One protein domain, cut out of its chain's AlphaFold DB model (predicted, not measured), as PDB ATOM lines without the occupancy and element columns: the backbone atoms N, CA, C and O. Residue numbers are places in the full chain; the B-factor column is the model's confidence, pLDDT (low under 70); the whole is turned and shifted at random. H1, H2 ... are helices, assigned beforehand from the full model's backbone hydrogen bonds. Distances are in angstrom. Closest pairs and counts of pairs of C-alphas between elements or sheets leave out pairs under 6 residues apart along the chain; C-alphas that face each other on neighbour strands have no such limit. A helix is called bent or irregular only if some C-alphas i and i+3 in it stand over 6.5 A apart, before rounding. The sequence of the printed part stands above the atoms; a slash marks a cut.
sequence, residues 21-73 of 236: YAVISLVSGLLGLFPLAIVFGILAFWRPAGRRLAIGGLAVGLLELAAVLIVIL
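What this domain is: This is residues 21 to 73 of the 236 residues of an uncharacterized protein of Rhodococcus sp. EPR-157 (UniProt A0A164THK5). The model is an open V: two short helices side by side, H1 and H2, make a helical hairpin as one limb, and one long helix, H3, is the other, meeting H2 only near the link between them. Most of H3, residues 48 to 52 and 55 to 73, sticks out free. The 53 printed residues have three named helices, H1, H2 and H3 in order along the chain, and no named strand; the class is all helix. The whole is loose, with a radius of gyration of the C-alphas of 12.9 A, and flat, with spans of 37 by 26 by 13 A.

Where its parts are: H1 is residues 21 to 30 and begins at C-alpha 21 (143.347, 172.502, 138.953). H2 is residues 34 to 45, 16.6 A from first to last C-alpha. H3 is residues 48 to 73, 38.6 A long by the same measure, from C-alpha 48 (130.058, 166.759, 138.897) to C-alpha 73 (154.730, 142.596, 156.224). H3 is irregular, with C-alphas 49 and 52 at 7.8 A, and has a kink of 25 degrees near residue 55.

How they stand to each other: H1 and H2 touch, the closest C-alphas being those of Ser 25 and Ala 37, 4.5 A apart. This hairpin has a shallow tilt of 24 degrees, opposite ways. H2 and H3 only just touch, and only at the corner by their link, with 3 pairs of C-alphas within 8 A. There residues 44 to 45 of H2 touch residues 50 to 54 of H3; the closest C-alphas are those of Phe 45 and Ala 54, 7.0 A apart. H2 and H3 stand at a steep tilt of 42 degrees, opposite ways. H1 and H3 are apart. Every O i to N i+4 pair is within hydrogen-bond range in H1 and H2, and 20 of 22 are in H3.

The domain as a whole: The C-alphas farthest apart are those of Pro 48 and Leu 73, 38.6 A. The printed part has no cut, and both links are tight. The mean pLDDT of the printed part is 73.4, and residues 44 to 57 are under 70.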
ATOM      1  N   TYR A  21     143.110 172.818 137.543       73.69
ATOM      2  CA  TYR A  21     143.347 172.502 138.953       73.69
ATOM      3  C   TYR A  21     144.020 171.135 139.156       73.69
ATOM      4  O   TYR A  21     144.771 170.963 140.115       73.69
ATOM      5  N   ALA A  22     143.809 170.176 138.245       76.50
ATOM      6  CA  ALA A  22     144.456 168.865 138.309       76.50
ATOM      7  C   ALA A  22     145.963 168.967 138.019       76.50
ATOM      8  O   ALA A  22     146.771 168.356 138.718       76.50
ATOM      9  N   VAL A  23     146.348 169.801 137.047       81.50
ATOM     10  CA  VAL A  23     147.756 170.061 136.707       81.50
ATOM     11  C   VAL A  23     148.469 170.758 137.868       81.50
ATOM     12  O   VAL A  23     149.553 170.339 138.272       81.50
ATOM     13  N   ILE A  24     147.832 171.767 138.471       77.56
ATOM     14  CA  ILE A  24     148.390 172.508 139.615       77.56
ATOM     15  C   ILE A  24     148.558 171.597 140.841       77.56
ATOM     16  O   ILE A  24     149.583 171.675 141.523       77.56
ATOM     17  N   SER A  25     147.599 170.701 141.111       78.25
ATOM     18  CA  SER A  25     147.688 169.740 142.219       78.25
ATOM     19  C   SER A  25     148.861 168.768 142.041       78.25
ATOM     20  O   SER A  25     149.631 168.566 142.981       78.25
ATOM     21  N   LEU A  26     149.070 168.246 140.825       79.38
ATOM     22  CA  LEU A  26     150.170 167.327 140.514       79.38
ATOM     23  C   LEU A  26     151.538 167.996 140.680       79.38
ATOM     24  O   LEU A  26     152.410 167.455 141.359       79.38
ATOM     25  N   VAL A  27     151.717 169.189 140.108       84.00
ATOM     26  CA  VAL A  27     152.969 169.955 140.221       84.00
ATOM     27  C   VAL A  27     153.258 170.314 141.684       84.00
ATOM     28  O   VAL A  27     154.389 170.163 142.142       84.00
ATOM     29  N   SER A  28     152.235 170.711 142.448       80.62
ATOM     30  CA  SER A  28     152.381 171.007 143.882       80.62
ATOM     31  C   SER A  28     152.771 169.766 144.691       80.62
ATOM     32  O   SER A  28     153.599 169.858 145.597       80.62
ATOM     33  N   GLY A  29     152.212 168.602 144.345       82.44
ATOM     34  CA  GLY A  29     152.580 167.318 144.937       82.44
ATOM     35  C   GLY A  29     154.036 166.948 144.655       82.44
ATOM     36  O   GLY A  29     154.761 166.592 145.582       82.44
ATOM     37  N   LEU A  30     154.495 167.119 143.409       84.44
ATOM     38  CA  LEU A  30     155.887 166.856 143.018       84.44
ATOM     39  C   LEU A  30     156.893 167.753 143.754       84.44
ATOM     40  O   LEU A  30     157.995 167.316 144.069       84.44
ATOM     41  N   LEU A  31     156.512 169.002 144.034       87.00
ATOM     42  CA  LEU A  31     157.340 169.974 144.754       87.00
ATOM     43  C   LEU A  31     157.294 169.809 146.286       87.00
ATOM     44  O   LEU A  31     157.942 170.573 146.998       87.00
ATOM     45  N   GLY A  32     156.532 168.844 146.814       82.50
ATOM     46  CA  GLY A  32     156.421 168.595 148.256       82.50
ATOM     47  C   GLY A  32     155.505 169.569 149.009       82.50
ATOM     48  O   GLY A  32     155.474 169.565 150.239       82.50
ATOM     49  N   LEU A  33     154.714 170.382 148.302       83.06
ATOM     50  CA  LEU A  33     153.747 171.322 148.883       83.06
ATOM     51  C   LEU A  33     152.421 170.616 149.197       83.06
ATOM     52  O   LEU A  33     151.355 170.958 148.679       83.06
ATOM     53  N   PHE A  34     152.495 169.614 150.070       76.88
ATOM     54  CA  PHE A  34     151.393 168.706 150.394       76.88
ATOM     55  C   PHE A  34     150.070 169.405 150.788       76.88
ATOM     56  O   PHE A  34     149.022 169.012 150.273       76.88
ATOM     57  N   PRO A  35     150.062 170.468 151.621       71.12
ATOM     58  CA  PRO A  35     148.818 171.138 152.014       71.12
ATOM     59  C   PRO A  35     148.097 171.807 150.837       71.12
ATOM     60  O   PRO A  35     146.876 171.714 150.723       71.12
ATOM     61  N   LEU A  36     148.849 172.440 149.931       70.50
ATOM     62  CA  LEU A  36     148.292 173.066 148.730       70.50
ATOM     63  C   LEU A  36     147.798 172.003 147.742       70.50
ATOM     64  O   LEU A  36     146.702 172.133 147.200       70.50
ATOM     65  N   ALA A  37     148.556 170.916 147.567       74.81
ATOM     66  CA  ALA A  37     148.169 169.804 146.703       74.81
ATOM     67  C   ALA A  37     146.826 169.180 147.122       74.81
ATOM     68  O   ALA A  37     145.991 168.903 146.258       74.81
ATOM     69  N   ILE A  38     146.587 169.034 148.434       77.75
ATOM     70  CA  ILE A  38     145.325 168.527 148.992       77.75
ATOM     71  C   ILE A  38     144.157 169.469 148.670       77.75
ATOM     72  O   ILE A  38     143.117 169.006 148.204       77.75
ATOM     73  N   VAL A  39     144.317 170.780 148.870       79.44
ATOM     74  CA  VAL A  39     143.246 171.763 148.620       79.44
ATOM     75  C   VAL A  39     142.865 171.800 147.139       79.44
ATOM     76  O   VAL A  39     141.686 171.687 146.804       79.44
ATOM     77  N   PHE A  40     143.850 171.892 146.243       72.31
ATOM     78  CA  PHE A  40     143.594 171.896 144.799       72.31
ATOM     79  C   PHE A  40     143.087 170.548 144.286       72.31
ATOM     80  O   PHE A  40     142.245 170.516 143.388       72.31
ATOM     81  N   GLY A  41     143.526 169.448 144.905       75.12
ATOM     82  CA  GLY A  41     142.965 168.124 144.687       75.12
ATOM     83  C   GLY A  41     141.470 168.133 144.983       75.12
ATOM     84  O   GLY A  41     140.677 167.917 144.077       75.12
ATOM     85  N   ILE A  42     141.069 168.488 146.208       76.94
ATOM     86  CA  ILE A  42     139.659 168.526 146.628       76.94
ATOM     87  C   ILE A  42     138.821 169.437 145.721       76.94
ATOM     88  O   ILE A  42     137.736 169.034 145.312       76.94
ATOM     89  N   LEU A  43     139.311 170.617 145.332       72.94
ATOM     90  CA  LEU A  43     138.584 171.508 144.416       72.94
ATOM     91  C   LEU A  43     138.331 170.872 143.038       72.94
ATOM     92  O   LEU A  43     137.270 171.088 142.447       72.94
ATOM     93  N   ALA A  44     139.238 170.023 142.548       66.19
ATOM     94  CA  ALA A  44     139.008 169.249 141.330       66.19
ATOM     95  C   ALA A  44     137.899 168.185 141.499       66.19
ATOM     96  O   ALA A  44     137.199 167.886 140.529       66.19
ATOM     97  N   PHE A  45     137.675 167.664 142.716       65.50
ATOM     98  CA  PHE A  45     136.620 166.681 143.022       65.50
ATOM     99  C   PHE A  45     135.204 167.277 143.096       65.50
ATOM    100  O   PHE A  45     134.230 166.531 142.990       65.50
ATOM    101  N   TRP A  46     135.053 168.596 143.259       62.94
ATOM    102  CA  TRP A  46     133.737 169.235 143.410       62.94
ATOM    103  C   TRP A  46     132.992 169.476 142.085       62.94
ATOM    104  O   TRP A  46     131.813 169.830 142.110       62.94
ATOM    105  N   ARG A  47     133.614 169.236 140.917       65.56
ATOM    106  CA  ARG A  47     132.904 169.300 139.626       65.56
ATOM    107  C   ARG A  47     132.195 167.968 139.309       65.56
ATOM    108  O   ARG A  47     132.850 166.925 139.250       65.56
ATOM    109  N   PRO A  48     130.875 167.975 139.028       53.66
ATOM    110  CA  PRO A  48     130.058 166.759 138.897       53.66
ATOM    111  C   PRO A  48     130.440 165.844 137.717       53.66
ATOM    112  O   PRO A  48     130.099 164.663 137.738       53.66
ATOM    113  N   ALA A  49     131.204 166.337 136.737       56.41
ATOM    114  CA  ALA A  49     131.721 165.538 135.622       56.41
ATOM    115  C   ALA A  49     132.929 164.637 135.992       56.41
ATOM    116  O   ALA A  49     133.233 163.698 135.263       56.41
ATOM    117  N   GLY A  50     133.602 164.859 137.133       50.81
ATOM    118  CA  GLY A  50     134.880 164.203 137.480       50.81
ATOM    119  C   GLY A  50     134.793 162.915 138.315       50.81
ATOM    120  O   GLY A  50     135.814 162.284 138.593       50.81
ATOM    121  N   ARG A  51     133.590 162.485 138.721       61.00
ATOM    122  CA  ARG A  51     133.404 161.374 139.680       61.00
ATOM    123  C   ARG A  51     133.993 160.028 139.237       61.00
ATOM    124  O   ARG A  51     134.308 159.208 140.092       61.00
ATOM    125  N   ARG A  52     134.154 159.778 137.934       59.41
ATOM    126  CA  ARG A  52     134.674 158.494 137.424       59.41
ATOM    127  C   ARG A  52     136.203 158.393 137.463       59.41
ATOM    128  O   ARG A  52     136.718 157.326 137.780       59.41
ATOM    129  N   LEU A  53     136.917 159.497 137.243       58.31
ATOM    130  CA  LEU A  53     138.381 159.553 137.380       58.31
ATOM    131  C   LEU A  53     138.820 159.539 138.849       58.31
ATOM    132  O   LEU A  53     139.793 158.879 139.200       58.31
ATOM    133  N   ALA A  54     138.036 160.186 139.711       57.88
ATOM    134  CA  ALA A  54     138.170 160.156 141.166       57.88
ATOM    135  C   ALA A  54     138.209 158.728 141.748       57.88
ATOM    136  O   ALA A  54     139.066 158.407 142.569       57.88
ATOM    137  N   ILE A  55     137.299 157.859 141.294       67.50
ATOM    138  CA  ILE A  55     137.251 156.450 141.713       67.50
ATOM    139  C   ILE A  55     138.482 155.691 141.197       67.50
ATOM    140  O   ILE A  55     139.056 154.891 141.933       67.50
ATOM    141  N   GLY A  56     138.925 155.979 139.967       66.62
ATOM    142  CA  GLY A  56     140.147 155.404 139.402       66.62
ATOM    143  C   GLY A  56     141.394 155.756 140.218       66.62
ATOM    144  O   GLY A  56     142.164 154.868 140.573       66.62
ATOM    145  N   GLY A  57     141.551 157.029 140.596       64.56
ATOM    146  CA  GLY A  57     142.662 157.483 141.436       64.56
ATOM    147  C   GLY A  57     142.671 156.842 142.828       64.56
ATOM    148  O   GLY A  57     143.722 156.421 143.304       64.56
ATOM    149  N   LEU A  58     141.501 156.692 143.459       71.06
ATOM    150  CA  LEU A  58     141.380 156.024 144.760       71.06
ATOM    151  C   LEU A  58     141.729 154.531 144.677       71.06
ATOM    152  O   LEU A  58     142.389 154.011 145.575       71.06
ATOM    153  N   ALA A  59     141.334 153.847 143.599       71.00
ATOM    154  CA  ALA A  59     141.674 152.442 143.384       71.00
ATOM    155  C   ALA A  59     143.189 152.236 143.213       71.00
ATOM    156  O   ALA A  59     143.751 151.324 143.815       71.00
ATOM    157  N   VAL A  60     143.858 153.112 142.456       78.50
ATOM    158  CA  VAL A  60     145.323 153.082 142.298       78.50
ATOM    159  C   VAL A  60     146.024 153.396 143.623       78.50
ATOM    160  O   VAL A  60     146.959 152.693 143.992       78.50
ATOM    161  N   GLY A  61     145.532 154.377 144.388       71.88
ATOM    162  CA  GLY A  61     146.076 154.704 145.710       71.88
ATOM    163  C   GLY A  61     145.940 153.564 146.728       71.88
ATOM    164  O   GLY A  61     146.882 153.280 147.463       71.88
ATOM    165  N   LEU A  62     144.800 152.864 146.749       79.75
ATOM    166  CA  LEU A  62     144.617 151.666 147.581       79.75
ATOM    167  C   LEU A  62     145.536 150.518 147.153       79.75
ATOM    168  O   LEU A  62     146.017 149.777 148.007       79.75
ATOM    169  N   LEU A  63     145.782 150.374 145.851       83.69
ATOM    170  CA  LEU A  63     146.663 149.340 145.318       83.69
ATOM    171  C   LEU A  63     148.136 149.597 145.680       83.69
ATOM    172  O   LEU A  63     148.822 148.674 146.106       83.69
ATOM    173  N   GLU A  64     148.593 150.848 145.603       75.12
ATOM    174  CA  GLU A  64     149.912 151.280 146.096       75.12
ATOM    175  C   GLU A  64     150.064 151.027 147.602       75.12
ATOM    176  O   GLU A  64     151.046 150.434 148.047       75.12
ATOM    177  N   LEU A  65     149.057 151.395 148.403       78.00
ATOM    178  CA  LEU A  65     149.085 151.178 149.852       78.00
ATOM    179  C   LEU A  65     149.121 149.680 150.193       78.00
ATOM    180  O   LEU A  65     149.880 149.265 151.068       78.00
ATOM    181  N   ALA A  66     148.370 148.851 149.462       82.00
ATOM    182  CA  ALA A  66     148.425 147.400 149.600       82.00
ATOM    183  C   ALA A  66     149.807 146.835 149.230       82.00
ATOM    184  O   ALA A  66     150.317 145.976 149.947       82.00
ATOM    185  N   ALA A  67     150.444 147.332 148.165       80.06
ATOM    186  CA  ALA A  67     151.788 146.914 147.773       80.06
ATOM    187  C   ALA A  67     152.836 147.283 148.837       80.06
ATOM    188  O   ALA A  67     153.633 146.433 149.236       80.06
ATOM    189  N   VAL A  68     152.789 148.510 149.365       81.69
ATOM    190  CA  VAL A  68     153.662 148.953 150.463       81.69
ATOM    191  C   VAL A  68     153.432 148.108 151.719       81.69
ATOM    192  O   VAL A  68     154.394 147.667 152.346       81.69
ATOM    193  N   LEU A  69     152.177 147.812 152.063       79.44
ATOM    194  CA  LEU A  69     151.836 146.965 153.206       79.44
ATOM    195  C   LEU A  69     152.364 145.530 153.042       79.44
ATOM    196  O   LEU A  69     152.902 144.974 153.994       79.44
ATOM    197  N   ILE A  70     152.270 144.945 151.842       79.56
ATOM    198  CA  ILE A  70     152.835 143.620 151.536       79.56
ATOM    199  C   ILE A  70     154.360 143.630 151.677       79.56
ATOM    200  O   ILE A  70     154.921 142.680 152.212       79.56
ATOM    201  N   VAL A  71     155.039 144.698 151.249       79.00
ATOM    202  CA  VAL A  71     156.495 144.839 151.420       79.00
ATOM    203  C   VAL A  71     156.866 144.964 152.902       79.00
ATOM    204  O   VAL A  71     157.787 144.289 153.352       79.00
ATOM    205  N   ILE A  72     156.128 145.753 153.686       75.38
ATOM    206  CA  ILE A  72     156.370 145.914 155.130       75.38
ATOM    207  C   ILE A  72     156.141 144.593 155.882       75.38
ATOM    208  O   ILE A  72     156.987 144.185 156.676       75.38
ATOM    209  N   LEU A  73     155.037 143.891 155.606       70.69
ATOM    210  CA  LEU A  73     154.730 142.596 156.224       70.69
ATOM    211  C   LEU A  73     155.670 141.482 155.729       70.69
ATOM    212  O   LEU A  73     156.063 140.615 156.505       70.69
TER     213      LEU A  73